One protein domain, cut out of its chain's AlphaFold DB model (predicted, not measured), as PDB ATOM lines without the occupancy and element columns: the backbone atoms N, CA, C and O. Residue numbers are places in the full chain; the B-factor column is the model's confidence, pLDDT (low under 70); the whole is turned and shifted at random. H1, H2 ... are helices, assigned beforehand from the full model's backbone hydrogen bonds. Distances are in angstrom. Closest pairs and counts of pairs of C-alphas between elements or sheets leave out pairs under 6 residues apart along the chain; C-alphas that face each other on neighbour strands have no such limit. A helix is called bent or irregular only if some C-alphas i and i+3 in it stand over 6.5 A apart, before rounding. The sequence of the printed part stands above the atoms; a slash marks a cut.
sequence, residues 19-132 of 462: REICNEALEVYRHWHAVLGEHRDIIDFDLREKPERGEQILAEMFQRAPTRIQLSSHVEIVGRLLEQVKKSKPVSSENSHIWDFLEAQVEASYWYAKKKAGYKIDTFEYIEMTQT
ATOM      1  N   ARG A  19      -1.631   6.829  31.012       90.81
ATOM      2  CA  ARG A  19      -2.761   6.855  31.944       90.81
ATOM      3  C   ARG A  19      -4.073   6.419  31.291       90.81
ATOM      4  O   ARG A  19      -4.852   5.717  31.925       90.81
ATOM      5  N   GLU A  20      -4.332   6.833  30.051       92.75
ATOM      6  CA  GLU A  20      -5.529   6.409  29.313       92.75
ATOM      7  C   GLU A  20      -5.513   4.902  29.045       92.75
ATOM      8  O   GLU A  20      -6.534   4.252  29.237       92.75
ATOM      9  N   ILE A  21      -4.356   4.332  28.697       93.56
ATOM     10  CA  ILE A  21      -4.210   2.884  28.480       93.56
ATOM     11  C   ILE A  21      -4.403   2.109  29.779       93.56
ATOM     12  O   ILE A  21      -5.112   1.109  29.789       93.56
ATOM     13  N   CYS A  22      -3.828   2.578  30.888       94.06
ATOM     14  CA  CYS A  22      -4.035   1.931  32.182       94.06
ATOM     15  C   CYS A  22      -5.506   1.985  32.629       94.06
ATOM     16  O   CYS A  22      -5.984   1.043  33.257       94.06
ATOM     17  N   ASN A  23      -6.228   3.070  32.328       94.12
ATOM     18  CA  ASN A  23      -7.665   3.167  32.597       94.12
ATOM     19  C   ASN A  23      -8.472   2.203  31.721       94.12
ATOM     20  O   ASN A  23      -9.325   1.492  32.239       94.12
ATOM     21  N   GLU A  24      -8.171   2.130  30.423       92.94
ATOM     22  CA  GLU A  24      -8.822   1.185  29.507       92.94
ATOM     23  C   GLU A  24      -8.586  -0.264  29.959       92.94
ATOM     24  O   GLU A  24      -9.520  -1.056  30.050       92.94
ATOM     25  N   ALA A  25      -7.344  -0.607  30.318       94.88
ATOM     26  CA  ALA A  25      -7.004  -1.930  30.828       94.88
ATOM     27  C   ALA A  25      -7.764  -2.259  32.121       94.88
ATOM     28  O   ALA A  25      -8.306  -3.356  32.257       94.88
ATOM     29  N   LEU A  26      -7.865  -1.298  33.045       93.44
ATOM     30  CA  LEU A  26      -8.645  -1.439  34.274       93.44
ATOM     31  C   LEU A  26     -10.123  -1.745  33.978       93.44
ATOM     32  O   LEU A  26     -10.689  -2.662  34.575       93.44
ATOM     33  N   GLU A  27     -10.738  -1.008  33.052       90.75
ATOM     34  CA  GLU A  27     -12.133  -1.219  32.655       90.75
ATOM     35  C   GLU A  27     -12.334  -2.583  31.983       90.75
ATOM     36  O   GLU A  27     -13.262  -3.311  32.337       90.75
ATOM     37  N   VAL A  28     -11.456  -2.975  31.053       92.38
ATOM     38  CA  VAL A  28     -11.534  -4.278  30.368       92.38
ATOM     39  C   VAL A  28     -11.497  -5.437  31.367       92.38
ATOM     40  O   VAL A  28     -12.312  -6.354  31.262       92.38
ATOM     41  N   TYR A  29     -10.600  -5.391  32.354       91.69
ATOM     42  CA  TYR A  29     -10.446  -6.465  33.341       91.69
ATOM     43  C   TYR A  29     -11.637  -6.555  34.292       91.69
ATOM     44  O   TYR A  29     -12.116  -7.649  34.586       91.69
ATOM     45  N   ARG A  30     -12.171  -5.415  34.734       87.12
ATOM     46  CA  ARG A  30     -13.366  -5.388  35.587       87.12
ATOM     47  C   ARG A  30     -14.605  -5.883  34.858       87.12
ATOM     48  O   ARG A  30     -15.353  -6.689  35.406       87.12
ATOM     49  N   HIS A  31     -14.789  -5.476  33.603       85.94
ATOM     50  CA  HIS A  31     -15.860  -6.013  32.770       85.94
ATOM     51  C   HIS A  31     -15.702  -7.518  32.549       85.94
ATOM     52  O   HIS A  31     -16.689  -8.245  32.643       85.94
ATOM     53  N   TRP A  32     -14.480  -8.002  32.304       86.19
ATOM     54  CA  TRP A  32     -14.219  -9.435  32.186       86.19
ATOM     55  C   TRP A  32     -14.639 -10.185  33.446       86.19
ATOM     56  O   TRP A  32     -15.432 -11.124  33.374       86.19
ATOM     57  N   HIS A  33     -14.161  -9.731  34.601       83.81
ATOM     58  CA  HIS A  33     -14.468 -10.343  35.885       83.81
ATOM     59  C   HIS A  33     -15.973 -10.341  36.178       83.81
ATOM     60  O   HIS A  33     -16.519 -11.348  36.624       83.81
ATOM     61  N   ALA A  34     -16.675  -9.252  35.853       79.38
ATOM     62  CA  ALA A  34     -18.125  -9.182  35.998       79.38
ATOM     63  C   ALA A  34     -18.858 -10.184  35.085       79.38
ATOM     64  O   ALA A  34     -19.783 -10.852  35.545       79.38
ATOM     65  N   VAL A  35     -18.425 -10.328  33.824       77.75
ATOM     66  CA  VAL A  35     -19.019 -11.249  32.832       77.75
ATOM     67  C   VAL A  35     -18.816 -12.723  33.197       77.75
ATOM     68  O   VAL A  35     -19.617 -13.562  32.788       77.75
ATOM     69  N   LEU A  36     -17.785 -13.057  33.975       74.31
ATOM     70  CA  LEU A  36     -17.563 -14.425  34.456       74.31
ATOM     71  C   LEU A  36     -18.567 -14.875  35.533       74.31
ATOM     72  O   LEU A  36     -18.668 -16.074  35.795       74.31
ATOM     73  N   GLY A  37     -19.349 -13.956  36.110       69.00
ATOM     74  CA  GLY A  37     -20.485 -14.309  36.965       69.00
ATOM     75  C   GLY A  37     -20.075 -14.978  38.274       69.00
ATOM     76  O   GLY A  37     -19.288 -14.422  39.031       69.00
ATOM     77  N   GLU A  38     -20.614 -16.166  38.551       63.12
ATOM     78  CA  GLU A  38     -20.249 -16.983  39.722       63.12
ATOM     79  C   GLU A  38     -18.887 -17.685  39.561       63.12
ATOM     80  O   GLU A  38     -18.308 -18.151  40.539       63.12
ATOM     81  N   HIS A  39     -18.325 -17.714  38.347       65.25
ATOM     82  CA  HIS A  39     -17.020 -18.310  38.039       65.25
ATOM     83  C   HIS A  39     -15.900 -17.261  38.025       65.25
ATOM     84  O   HIS A  39     -15.067 -17.233  37.123       65.25
ATOM     85  N   ARG A  40     -15.910 -16.346  38.997       66.19
ATOM     86  CA  ARG A  40     -14.916 -15.273  39.174       66.19
ATOM     87  C   ARG A  40     -13.585 -15.815  39.687       66.19
ATOM     88  O   ARG A  40     -13.193 -15.551  40.816       66.19
ATOM     89  N   ASP A  41     -12.899 -16.569  38.849       70.12
ATOM     90  CA  ASP A  41     -11.636 -17.226  39.182       70.12
ATOM     91  C   ASP A  41     -10.406 -16.471  38.656       70.12
ATOM     92  O   ASP A  41      -9.293 -16.923  38.875       70.12
ATOM     93  N   ILE A  42     -10.583 -15.341  37.956       79.50
ATOM     94  CA  ILE A  42      -9.482 -14.673  37.237       79.50
ATOM     95  C   ILE A  42      -8.781 -13.553  38.001       79.50
ATOM     96  O   ILE A  42      -7.633 -13.262  37.689       79.50
ATOM     97  N   ILE A  43      -9.486 -12.869  38.909       86.56
ATOM     98  CA  ILE A  43      -8.942 -11.758  39.699       86.56
ATOM     99  C   ILE A  43      -8.938 -12.220  41.142       86.56
ATOM    100  O   ILE A  43     -10.003 -12.527  41.681       86.56
ATOM    101  N   ASP A  44      -7.762 -12.191  41.752       84.38
ATOM    102  CA  ASP A  44      -7.594 -12.605  43.145       84.38
ATOM    103  C   ASP A  44      -7.776 -11.391  44.051       84.38
ATOM    104  O   ASP A  44      -8.570 -11.408  44.991       84.38
ATOM    105  N   PHE A  45      -7.145 -10.270  43.690       89.56
ATOM    106  CA  PHE A  45      -7.293  -8.999  44.384       89.56
ATOM    107  C   PHE A  45      -7.792  -7.896  43.448       89.56
ATOM    108  O   PHE A  45      -7.174  -7.611  42.425       89.56
ATOM    109  N   ASP A  46      -8.862  -7.207  43.858       90.00
ATOM    110  CA  ASP A  46      -9.182  -5.843  43.415       90.00
ATOM    111  C   ASP A  46      -9.002  -4.912  44.617       90.00
ATOM    112  O   ASP A  46      -9.760  -4.969  45.584       90.00
ATOM    113  N   LEU A  47      -7.958  -4.081  44.600       89.94
ATOM    114  CA  LEU A  47      -7.568  -3.248  45.748       89.94
ATOM    115  C   LEU A  47      -8.343  -1.930  45.872       89.94
ATOM    116  O   LEU A  47      -7.931  -1.034  46.618       89.94
ATOM    117  N   ARG A  48      -9.452  -1.775  45.147       81.88
ATOM    118  CA  ARG A  48     -10.333  -0.612  45.285       81.88
ATOM    119  C   ARG A  48     -10.978  -0.523  46.667       81.88
ATOM    120  O   ARG A  48     -11.051  -1.487  47.420       81.88
ATOM    121  N   GLU A  49     -11.488   0.664  46.983       72.38
ATOM    122  CA  GLU A  49     -12.228   0.864  48.229       72.38
ATOM    123  C   GLU A  49     -13.659   0.314  48.155       72.38
ATOM    124  O   GLU A  49     -14.120  -0.229  49.152       72.38
ATOM    125  N   LYS A  50     -14.357   0.438  47.007       69.25
ATOM    126  CA  LYS A  50     -15.734  -0.059  46.795       69.25
ATOM    127  C   LYS A  50     -16.034  -0.376  45.322       69.25
ATOM    128  O   LYS A  50     -15.434   0.260  44.450       69.25
ATOM    129  N   PRO A  51     -16.977  -1.294  45.037       64.50
ATOM    130  CA  PRO A  51     -17.432  -1.588  43.684       64.50
ATOM    131  C   PRO A  51     -18.261  -0.461  43.070       64.50
ATOM    132  O   PRO A  51     -19.000   0.246  43.759       64.50
ATOM    133  N   GLU A  52     -18.162  -0.305  41.749       72.00
ATOM    134  CA  GLU A  52     -19.033   0.601  41.005       72.00
ATOM    135  C   GLU A  52     -20.393  -0.055  40.733       72.00
ATOM    136  O   GLU A  52     -20.485  -1.237  40.398       72.00
ATOM    137  N   ARG A  53     -21.472   0.736  40.811       70.88
ATOM    138  CA  ARG A  53     -22.854   0.260  40.617       70.88
ATOM    139  C   ARG A  53     -23.065  -0.465  39.278       70.88
ATOM    140  O   ARG A  53     -23.892  -1.365  39.199       70.88
ATOM    141  N   GLY A  54     -22.337  -0.078  38.228       70.62
ATOM    142  CA  GLY A  54     -22.432  -0.712  36.907       70.62
ATOM    143  C   GLY A  54     -21.949  -2.164  36.897       70.62
ATOM    144  O   GLY A  54     -22.562  -3.007  36.250       70.62
ATOM    145  N   GLU A  55     -20.908  -2.484  37.661       69.75
ATOM    146  CA  GLU A  55     -20.377  -3.847  37.736       69.75
ATOM    147  C   GLU A  55     -21.279  -4.779  38.537       69.75
ATOM    148  O   GLU A  55     -21.400  -5.948  38.186       69.75
ATOM    149  N   GLN A  56     -21.936  -4.268  39.583       70.81
ATOM    150  CA  GLN A  56     -22.946  -5.021  40.331       70.81
ATOM    151  C   GLN A  56     -24.111  -5.415  39.418       70.81
ATOM    152  O   GLN A  56     -24.519  -6.569  39.396       70.81
ATOM    153  N   ILE A  57     -24.574  -4.486  38.577       75.31
ATOM    154  CA  ILE A  57     -25.613  -4.778  37.584       75.31
ATOM    155  C   ILE A  57     -25.128  -5.851  36.598       75.31
ATOM    156  O   ILE A  57     -25.853  -6.801  36.321       75.31
ATOM    157  N   LEU A  58     -23.896  -5.743  36.089       73.56
ATOM    158  CA  LEU A  58     -23.337  -6.758  35.189       73.56
ATOM    159  C   LEU A  58     -23.211  -8.129  35.872       73.56
ATOM    160  O   LEU A  58     -23.550  -9.138  35.260       73.56
ATOM    161  N   ALA A  59     -22.786  -8.162  37.136       70.81
ATOM    162  CA  ALA A  59     -22.724  -9.371  37.953       70.81
ATOM    163  C   ALA A  59     -24.080 -10.080  38.029       70.81
ATOM    164  O   ALA A  59     -24.177 -11.277  37.775       70.81
ATOM    165  N   GLU A  60     -25.125  -9.317  38.348       73.19
ATOM    166  CA  GLU A  60     -26.495  -9.811  38.470       73.19
ATOM    167  C   GLU A  60     -27.060 -10.276  37.122       73.19
ATOM    168  O   GLU A  60     -27.846 -11.223  37.072       73.19
ATOM    169  N   MET A  61     -26.651  -9.638  36.018       74.12
ATOM    170  CA  MET A  61     -27.072 -10.003  34.662       74.12
ATOM    171  C   MET A  61     -26.419 -11.297  34.154       74.12
ATOM    172  O   MET A  61     -27.048 -12.035  33.392       74.12
ATOM    173  N   PHE A  62     -25.179 -11.588  34.555       73.50
ATOM    174  CA  PHE A  62     -24.413 -12.750  34.093       73.50
ATOM    175  C   PHE A  62     -24.320 -13.840  35.169       73.50
ATOM    176  O   PHE A  62     -23.254 -14.143  35.684       73.50
ATOM    177  N   GLN A  63     -25.446 -14.496  35.460       70.94
ATOM    178  CA  GLN A  63     -25.503 -15.650  36.381       70.94
ATOM    179  C   GLN A  63     -25.064 -16.981  35.744       70.94
ATOM    180  O   GLN A  63     -25.098 -18.027  36.382       70.94
ATOM    181  N   ARG A  64     -24.722 -16.990  34.451       76.50
ATOM    182  CA  ARG A  64     -24.349 -18.204  33.711       76.50
ATOM    183  C   ARG A  64     -22.945 -18.068  33.155       76.50
ATOM    184  O   ARG A  64     -22.532 -16.970  32.791       76.50
ATOM    185  N   ALA A  65     -22.269 -19.205  33.004       79.75
ATOM    186  CA  ALA A  65     -20.986 -19.271  32.321       79.75
ATOM    187  C   ALA A  65     -21.056 -18.605  30.926       79.75
ATOM    188  O   ALA A  65     -22.053 -18.793  30.211       79.75
ATOM    189  N   PRO A  66     -20.015 -17.857  30.509       83.25
ATOM    190  CA  PRO A  66     -20.006 -17.194  29.214       83.25
ATOM    191  C   PRO A  66     -20.151 -18.181  28.052       83.25
ATOM    192  O   PRO A  66     -19.534 -19.246  28.014       83.25
ATOM    193  N   THR A  67     -20.934 -17.795  27.051       86.75
ATOM    194  CA  THR A  67     -21.016 -18.514  25.777       86.75
ATOM    195  C   THR A  67     -19.705 -18.400  25.001       86.75
ATOM    196  O   THR A  67     -18.941 -17.447  25.156       86.75
ATOM    197  N   ARG A  68     -19.475 -19.325  24.062       86.50
ATOM    198  CA  ARG A  68     -18.309 -19.270  23.166       86.50
ATOM    199  C   ARG A  68     -18.205 -17.943  22.404       86.50
ATOM    200  O   ARG A  68     -17.103 -17.449  22.223       86.50
ATOM    201  N   ILE A  69     -19.335 -17.362  21.993       88.00
ATOM    202  CA  ILE A  69     -19.365 -16.065  21.298       88.00
ATOM    203  C   ILE A  69     -18.861 -14.956  22.225       88.00
ATOM    204  O   ILE A  69     -18.003 -14.181  21.821       88.00
ATOM    205  N   GLN A  70     -19.328 -14.920  23.477       88.12
ATOM    206  CA  GLN A  70     -18.860 -13.943  24.466       88.12
ATOM    207  C   GLN A  70     -17.360 -14.096  24.748       88.12
ATOM    208  O   GLN A  70     -16.651 -13.094  24.803       88.12
ATOM    209  N   LEU A  71     -16.862 -15.333  24.855       89.12
ATOM    210  CA  LEU A  71     -15.429 -15.602  25.012       89.12
ATOM    211  C   LEU A  71     -14.622 -15.130  23.793       89.12
ATOM    212  O   LEU A  71     -13.592 -14.486  23.957       89.12
ATOM    213  N   SER A  72     -15.098 -15.382  22.570       91.56
ATOM    214  CA  SER A  72     -14.452 -14.890  21.345       91.56
ATOM    215  C   SER A  72     -14.455 -13.362  21.250       91.56
ATOM    216  O   SER A  72     -13.425 -12.776  20.928       91.56
ATOM    217  N   SER A  73     -15.559 -12.694  21.592       91.06
ATOM    218  CA  SER A  73     -15.594 -11.227  21.667       91.06
ATOM    219  C   SER A  73     -14.617 -10.688  22.712       91.06
ATOM    220  O   SER A  73     -14.014  -9.638  22.507       91.06
ATOM    221  N   HIS A  74     -14.418 -11.413  23.815       90.75
ATOM    222  CA  HIS A  74     -13.434 -11.034  24.819       90.75
ATOM    223  C   HIS A  74     -11.996 -11.110  24.279       90.75
ATOM    224  O   HIS A  74     -11.225 -10.174  24.481       90.75
ATOM    225  N   VAL A  75     -11.663 -12.153  23.506       95.31
ATOM    226  CA  VAL A  75     -10.371 -12.254  22.796       95.31
ATOM    227  C   VAL A  75     -10.126 -11.029  21.911       95.31
ATOM    228  O   VAL A  75      -9.033 -10.468  21.940       95.31
ATOM    229  N   GLU A  76     -11.132 -10.574  21.160       95.56
ATOM    230  CA  GLU A  76     -11.010  -9.378  20.313       95.56
ATOM    231  C   GLU A  76     -10.794  -8.095  21.128       95.56
ATOM    232  O   GLU A  76      -9.993  -7.244  20.741       95.56
ATOM    233  N   ILE A  77     -11.498  -7.939  22.254       94.69
ATOM    234  CA  ILE A  77     -11.369  -6.766  23.130       94.69
ATOM    235  C   ILE A  77      -9.957  -6.694  23.720       94.69
ATOM    236  O   ILE A  77      -9.300  -5.660  23.588       94.69
ATOM    237  N   VAL A  78      -9.470  -7.787  24.317       95.38
ATOM    238  CA  VAL A  78      -8.122  -7.828  24.907       95.38
ATOM    239  C   VAL A  78      -7.046  -7.730  23.822       95.38
ATOM    240  O   VAL A  78      -6.043  -7.052  24.022       95.38
ATOM    241  N   GLY A  79      -7.271  -8.314  22.641       96.75
ATOM    242  CA  GLY A  79      -6.369  -8.182  21.494       96.75
ATOM    243  C   GLY A  79      -6.208  -6.732  21.031       96.75
ATOM    244  O   GLY A  79      -5.084  -6.266  20.848       96.75
ATOM    245  N   ARG A  80      -7.308  -5.970  20.926       95.12
ATOM    246  CA  ARG A  80      -7.237  -4.531  20.610       95.12
ATOM    247  C   ARG A  80      -6.510  -3.737  21.692       95.12
ATOM    248  O   ARG A  80      -5.741  -2.839  21.357       95.12
ATOM    249  N   LEU A  81      -6.732  -4.058  22.968       95.56
ATOM    250  CA  LEU A  81      -5.994  -3.439  24.070       95.56
ATOM    251  C   LEU A  81      -4.488  -3.722  23.948       95.56
ATOM    252  O   LEU A  81      -3.692  -2.790  24.037       95.56
ATOM    253  N   LEU A  82      -4.099  -4.969  23.671       96.25
ATOM    254  CA  LEU A  82      -2.699  -5.356  23.470       96.25
ATOM    255  C   LEU A  82      -2.053  -4.589  22.311       96.25
ATOM    256  O   LEU A  82      -0.942  -4.084  22.448       96.25
ATOM    257  N   GLU A  83      -2.754  -4.442  21.183       94.81
ATOM    258  CA  GLU A  83      -2.269  -3.628  20.064       94.81
ATOM    259  C   GLU A  83      -2.046  -2.164  20.460       94.81
ATOM    260  O   GLU A  83      -1.069  -1.554  20.028       94.81
ATOM    261  N   GLN A  84      -2.936  -1.586  21.273       92.50
ATOM    262  CA  GLN A  84      -2.797  -0.208  21.753       92.50
ATOM    263  C   GLN A  84      -1.616  -0.044  22.710       92.50
ATOM    264  O   GLN A  84      -0.884   0.944  22.599       92.50
ATOM    265  N   VAL A  85      -1.396  -1.019  23.599       94.06
ATOM    266  CA  VAL A  85      -0.209  -1.063  24.464       94.06
ATOM    267  C   VAL A  85       1.055  -1.127  23.601       94.06
ATOM    268  O   VAL A  85       1.901  -0.250  23.717       94.06
ATOM    269  N   LYS A  86       1.143  -2.061  22.646       92.81
ATOM    270  CA  LYS A  86       2.331  -2.233  21.784       92.81
ATOM    271  C   LYS A  86       2.610  -1.042  20.856       92.81
ATOM    272  O   LYS A  86       3.762  -0.764  20.530       92.81
ATOM    273  N   LYS A  87       1.571  -0.331  20.401       90.25
ATOM    274  CA  LYS A  87       1.714   0.891  19.577       90.25
ATOM    275  C   LYS A  87       2.179   2.099  20.385       90.25
ATOM    276  O   LYS A  87       2.780   3.018  19.823       90.25
ATOM    277  N   SER A  88       1.866   2.122  21.672       87.56
ATOM    278  CA  SER A  88       2.195   3.232  22.559       87.56
ATOM    279  C   SER A  88       3.588   3.043  23.156       87.56
ATOM    280  O   SER A  88       4.166   1.961  23.111       87.56
ATOM    281  N   LYS A  89       4.182   4.120  23.673       78.88
ATOM    282  CA  LYS A  89       5.514   4.085  24.289       78.88
ATOM    283  C   LYS A  89       5.456   4.695  25.685       78.88
ATOM    284  O   LYS A  89       4.691   5.645  25.876       78.88
ATOM    285  N   PRO A  90       6.275   4.209  26.636       83.44
ATOM    286  CA  PRO A  90       6.368   4.831  27.946       83.44
ATOM    287  C   PRO A  90       6.841   6.281  27.807       83.44
ATOM    288  O   PRO A  90       7.679   6.603  26.960       83.44
ATOM    289  N   VAL A  91       6.308   7.163  28.654       75.38
ATOM    290  CA  VAL A  91       6.612   8.606  28.612       75.38
ATOM    291  C   VAL A  91       8.068   8.891  29.007       75.38
ATOM    292  O   VAL A  91       8.654   9.881  28.569       75.38
ATOM    293  N   SER A  92       8.672   8.018  29.816       78.81
ATOM    294  CA  SER A  92      10.058   8.125  30.272       78.81
ATOM    295  C   SER A  92      10.709   6.749  30.415       78.81
ATOM    296  O   SER A  92      10.031   5.734  30.582       78.81
ATOM    297  N   SER A  93      12.044   6.713  30.416       73.81
ATOM    298  CA  SER A  93      12.805   5.508  30.769       73.81
ATOM    299  C   SER A  93      12.569   5.063  32.216       73.81
ATOM    300  O   SER A  93      12.704   3.886  32.521       73.81
ATOM    301  N   GLU A  94      12.182   5.976  33.113       70.19
ATOM    302  CA  GLU A  94      11.839   5.641  34.500       70.19
ATOM    303  C   GLU A  94      10.530   4.841  34.601       70.19
ATOM    304  O   GLU A  94      10.399   3.998  35.494       70.19
ATOM    305  N   ASN A  95       9.598   5.049  33.664       82.00
ATOM    306  CA  ASN A  95       8.328   4.322  33.590       82.00
ATOM    307  C   ASN A  95       8.421   3.005  32.811       82.00
ATOM    308  O   ASN A  95       7.452   2.247  32.813       82.00
ATOM    309  N   SER A  96       9.564   2.692  32.184       89.50
ATOM    310  CA  SER A  96       9.692   1.485  31.354       89.50
ATOM    311  C   SER A  96       9.352   0.216  32.137       89.50
ATOM    312  O   SER A  96       8.609  -0.614  31.648       89.50
ATOM    313  N   HIS A  97       9.770   0.121  33.406       92.94
ATOM    314  CA  HIS A  97       9.456  -1.019  34.279       92.94
ATOM    315  C   HIS A  97       7.948  -1.296  34.383       92.94
ATOM    316  O   HIS A  97       7.501  -2.437  34.289       92.94
ATOM    317  N   ILE A  98       7.163  -0.246  34.622       92.81
ATOM    318  CA  ILE A  98       5.713  -0.360  34.796       92.81
ATOM    319  C   ILE A  98       5.039  -0.662  33.456       92.81
ATOM    320  O   ILE A  98       4.086  -1.437  33.409       92.81
ATOM    321  N   TRP A  99       5.565  -0.089  32.375       94.44
ATOM    322  CA  TRP A  99       5.092  -0.337  31.022       94.44
ATOM    323  C   TRP A  99       5.330  -1.779  30.566       94.44
ATOM    324  O   TRP A  99       4.397  -2.429  30.108       94.44
ATOM    325  N   ASP A 100       6.537  -2.303  30.775       94.88
ATOM    326  CA  ASP A 100       6.902  -3.682  30.446       94.88
ATOM    327  C   ASP A 100       6.005  -4.676  31.207       94.88
ATOM    328  O   ASP A 100       5.559  -5.679  30.652       94.88
ATOM    329  N   PHE A 101       5.685  -4.376  32.475       96.12
ATOM    330  CA  PHE A 101       4.743  -5.186  33.246       96.12
ATOM    331  C   PHE A 101       3.316  -5.101  32.686       96.12
ATOM    332  O   PHE A 101       2.653  -6.125  32.553       96.12
ATOM    333  N   LEU A 102       2.831  -3.897  32.358       96.19
ATOM    334  CA  LEU A 102       1.510  -3.697  31.752       96.19
ATOM    335  C   LEU A 102       1.371  -4.490  30.446       96.19
ATOM    336  O   LEU A 102       0.360  -5.164  30.254       96.19
ATOM    337  N   GLU A 103       2.373  -4.424  29.570       96.56
ATOM    338  CA  GLU A 103       2.392  -5.176  28.315       96.56
ATOM    339  C   GLU A 103       2.324  -6.681  28.570       96.56
ATOM    340  O   GLU A 103       1.417  -7.334  28.054       96.56
ATOM    341  N   ALA A 104       3.191  -7.204  29.440       96.94
ATOM    342  CA  ALA A 104       3.192  -8.614  29.814       96.94
ATOM    343  C   ALA A 104       1.853  -9.072  30.416       96.94
ATOM    344  O   ALA A 104       1.347 -10.140  30.082       96.94
ATOM    345  N   GLN A 105       1.247  -8.257  31.279       97.00
ATOM    346  CA  GLN A 105      -0.033  -8.551  31.922       97.00
ATOM    347  C   GLN A 105      -1.178  -8.609  30.897       97.00
ATOM    348  O   GLN A 105      -1.995  -9.534  30.913       97.00
ATOM    349  N   VAL A 106      -1.245  -7.645  29.973       96.94
ATOM    350  CA  VAL A 106      -2.251  -7.630  28.896       96.94
ATOM    351  C   VAL A 106      -2.020  -8.772  27.905       96.94
ATOM    352  O   VAL A 106      -2.987  -9.400  27.471       96.94
ATOM    353  N   GLU A 107      -0.766  -9.081  27.580       97.62
ATOM    354  CA  GLU A 107      -0.411 -10.207  26.718       97.62
ATOM    355  C   GLU A 107      -0.823 -11.540  27.346       97.62
ATOM    356  O   GLU A 107      -1.572 -12.294  26.723       97.62
ATOM    357  N   ALA A 108      -0.467 -11.788  28.606       96.94
ATOM    358  CA  ALA A 108      -0.885 -12.981  29.338       96.94
ATOM    359  C   ALA A 108      -2.410 -13.163  29.319       96.94
ATOM    360  O   ALA A 108      -2.924 -14.239  29.004       96.94
ATOM    361  N   SER A 109      -3.154 -12.084  29.563       95.94
ATOM    362  CA  SER A 109      -4.617 -12.088  29.486       95.94
ATOM    363  C   SER A 109      -5.160 -12.388  28.094       95.94
ATOM    364  O   SER A 109      -6.156 -13.102  27.971       95.94
ATOM    365  N   TYR A 110      -4.513 -11.898  27.038       97.06
ATOM    366  CA  TYR A 110      -4.895 -12.218  25.664       97.06
ATOM    367  C   TYR A 110      -4.735 -13.718  25.374       97.06
ATOM    368  O   TYR A 110      -5.642 -14.353  24.826       97.06
ATOM    369  N   TRP A 111      -3.615 -14.312  25.787       97.25
ATOM    370  CA  TRP A 111      -3.355 -15.741  25.607       97.25
ATOM    371  C   TRP A 111      -4.291 -16.617  26.434       97.25
ATOM    372  O   TRP A 111      -4.836 -17.597  25.914       97.25
ATOM    373  N   TYR A 112      -4.561 -16.230  27.680       95.31
ATOM    374  CA  TYR A 112      -5.549 -16.898  28.520       95.31
ATOM    375  C   TYR A 112      -6.958 -16.828  27.918       95.31
ATOM    376  O   TYR A 112      -7.626 -17.860  27.793       95.31
ATOM    377  N   ALA A 113      -7.383 -15.653  27.440       94.25
ATOM    378  CA  ALA A 113      -8.666 -15.488  26.761       94.25
ATOM    379  C   ALA A 113      -8.774 -16.397  25.525       94.25
ATOM    380  O   ALA A 113      -9.795 -17.066  25.341       94.25
ATOM    381  N   LYS A 114      -7.714 -16.498  24.703       95.88
ATOM    382  CA  LYS A 114      -7.682 -17.425  23.557       95.88
ATOM    383  C   LYS A 114      -7.841 -18.877  24.011       95.88
ATOM    384  O   LYS A 114      -8.655 -19.607  23.443       95.88
ATOM    385  N   LYS A 115      -7.100 -19.310  25.036       94.06
ATOM    386  CA  LYS A 115      -7.176 -20.691  25.536       94.06
ATOM    387  C   LYS A 115      -8.576 -21.007  26.081       94.06
ATOM    388  O   LYS A 115      -9.158 -22.014  25.678       94.06
ATOM    389  N   LYS A 116      -9.179 -20.120  26.891       91.44
ATOM    390  CA  LYS A 116     -10.575 -20.250  27.371       91.44
ATOM    391  C   LYS A 116     -11.594 -20.264  26.223       91.44
ATOM    392  O   LYS A 116     -12.561 -21.018  26.289       91.44
ATOM    393  N   ALA A 117     -11.375 -19.505  25.147       92.31
ATOM    394  CA  ALA A 117     -12.229 -19.519  23.953       92.31
ATOM    395  C   ALA A 117     -12.073 -20.787  23.074       92.31
ATOM    396  O   ALA A 117     -12.758 -20.930  22.055       92.31
ATOM    397  N   GLY A 118     -11.196 -21.723  23.460       93.38
ATOM    398  CA  GLY A 118     -11.007 -23.015  22.799       93.38
ATOM    399  C   GLY A 118     -10.011 -22.996  21.638       93.38
ATOM    400  O   GLY A 118     -10.038 -23.895  20.796       93.38
ATOM    401  N   TYR A 119      -9.145 -21.981  21.559       94.94
ATOM    402  CA  TYR A 119      -8.055 -21.972  20.587       94.94
ATOM    403  C   TYR A 119      -7.051 -23.072  20.947       94.94
ATOM    404  O   TYR A 119      -6.662 -23.228  22.105       94.94
ATOM    405  N   LYS A 120      -6.619 -23.834  19.939       94.31
ATOM    406  CA  LYS A 120      -5.554 -24.826  20.102       94.31
ATOM    407  C   LYS A 120      -4.223 -24.087  20.181       94.31
ATOM    408  O   LYS A 120      -3.777 -23.537  19.182       94.31
ATOM    409  N   ILE A 121      -3.654 -24.052  21.375       94.62
ATOM    410  CA  ILE A 121      -2.365 -23.429  21.685       94.62
ATOM    411  C   ILE A 121      -1.521 -24.506  22.351       94.62
ATOM    412  O   ILE A 121      -2.056 -25.236  23.199       94.62
ATOM    413  N   ASP A 122      -0.255 -24.606  21.959       93.38
ATOM    414  CA  ASP A 122       0.702 -25.494  22.611       93.38
ATOM    415  C   ASP A 122       0.832 -25.144  24.105       93.38
ATOM    416  O   ASP A 122       0.667 -23.990  24.497       93.38
ATOM    417  N   THR A 123       1.030 -26.134  24.977       91.69
ATOM    418  CA  THR A 123       1.068 -25.855  26.422       91.69
ATOM    419  C   THR A 123       2.320 -25.069  26.816       91.69
ATOM    420  O   THR A 123       2.211 -24.186  27.664       91.69
ATOM    421  N   PHE A 124       3.473 -25.322  26.191       93.12
ATOM    422  CA  PHE A 124       4.710 -24.602  26.496       93.12
ATOM    423  C   PHE A 124       4.626 -23.155  26.017       93.12
ATOM    424  O   PHE A 124       4.863 -22.250  26.813       93.12
ATOM    425  N   GLU A 125       4.159 -22.940  24.782       95.12
ATOM    426  CA  GLU A 125       3.865 -21.595  24.258       95.12
ATOM    427  C   GLU A 125       2.870 -20.859  25.170       95.12
ATOM    428  O   GLU A 125       3.040 -19.689  25.501       95.12
ATOM    429  N   TYR A 126       1.821 -21.549  25.623       94.94
ATOM    430  CA  TYR A 126       0.817 -20.951  26.495       94.94
ATOM    431  C   TYR A 126       1.391 -20.510  27.851       94.94
ATOM    432  O   TYR A 126       1.062 -19.422  28.328       94.94
ATOM    433  N   ILE A 127       2.247 -21.327  28.469       93.62
ATOM    434  CA  ILE A 127       2.937 -20.967  29.712       93.62
ATOM    435  C   ILE A 127       3.869 -19.783  29.473       93.62
ATOM    436  O   ILE A 127       3.793 -18.806  30.212       93.62
ATOM    437  N   GLU A 128       4.700 -19.837  28.433       94.81
ATOM    438  CA  GLU A 128       5.674 -18.789  28.128       94.81
ATOM    439  C   GLU A 128       4.997 -17.431  27.962       94.81
ATOM    440  O   GLU A 128       5.376 -16.448  28.601       94.81
ATOM    441  N   MET A 129       3.916 -17.395  27.190       95.88
ATOM    442  CA  MET A 129       3.204 -16.157  26.911       95.88
ATOM    443  C   MET A 129       2.368 -15.637  28.087       95.88
ATOM    444  O   MET A 129       2.035 -14.453  28.117       95.88
ATOM    445  N   THR A 130       2.010 -16.489  29.053       95.31
ATOM    446  CA  THR A 130       1.277 -16.063  30.260       95.31
ATOM    447  C   THR A 130       2.198 -15.696  31.418       95.31
ATOM    448  O   THR A 130       1.883 -14.798  32.195       95.31
ATOM    449  N   GLN A 131       3.350 -16.353  31.520       93.00
ATOM    450  CA  GLN A 131       4.250 -16.232  32.660       93.00
ATOM    451  C   GLN A 131       5.565 -15.505  32.339       93.00
ATOM    452  O   GLN A 131       6.298 -15.145  33.257       93.00
ATOM    453  N   THR A 132       5.838 -15.191  31.066       92.50
ATOM    454  CA  THR A 132       7.027 -14.471  30.562       92.50
ATOM    455  C   THR A 132       8.360 -15.203  30.733       92.50
ATOM    456  O   THR A 132       9.404 -14.566  30.880       92.50
TER     457      THR A 132
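Overview. This is residues 19 to 132 of the 462 residues of an uncharacterized protein of Candidatus Curtissbacteria bacterium RIFCSPHIGHO2_02_FULL_42_15 (UniProt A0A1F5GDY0). The longest helix, H4, stands with H3 and H1 in an up-and-down bundle of three, each running against the one before it, their centres making a triangle. Short H5 folds back along part of H4, while short H2 packs on the last residues of H1, away from H4 and H5. The printed part has 114 residues with five named helices, H1 to H5 in chain order, and no named strand; its class is all helix. It is compact, with a radius of gyration of the C-alphas of 14.8 A and spans of 44 by 38 by 22 A.

Along the chain. Find C-alpha 93 at (12.805, 5.508, 30.769); from there H4, residues 93 to 116, runs 35.0 A. It is irregular, with C-alphas 94 and 97 7.1 A apart. H3, residues 68 to 87, covers 28.6 A. H1, residues 19 to 35, starts at C-alpha 19 (-2.761, 6.855, 31.944) and covers 24.3 A. H2 is residues 53 to 61, 12.6 A; H5, residues 123 to 131, 11.9 A, ends at C-alpha 131 (4.250, -16.232, 32.660).

Arrangement. H4 and H3 form a helical hairpin and touch, closest at the C-alphas of Val 75 and Ala 113, 5.4 A. Their tilt is shallow, 20 degrees, opposite ways. H1 touches H3, closest at C-alphas 21 and 85, 6.9 A, opposite ways at a shallow 13 degrees. H1 and H4 are close but not clearly touching: C-alphas 25 and 106 are closest, 7.7 A. Residues 104 to 112 of H4 touch H5, a hairpin with a steep tilt of 36 degrees, only just past shallow; C-alphas 108 and 130 are closest, 3.9 A. Residues 30 to 35 of H1 touch H2, closest at C-alphas 34 and 59, 5.0 A. Every O i to N i+4 pair is within hydrogen-bond range in H1, H2, H3 and H5, and 18 of 20 in H4.

Size, cuts and confidence. C-alphas 64 and 93 are farthest apart, 44.2 A. The printed part has no cut; the link from H1 to H2, residues 36 to 52, is long. Look for pLDDT under 70 at residues 37 to 40, 50 to 51 and 55.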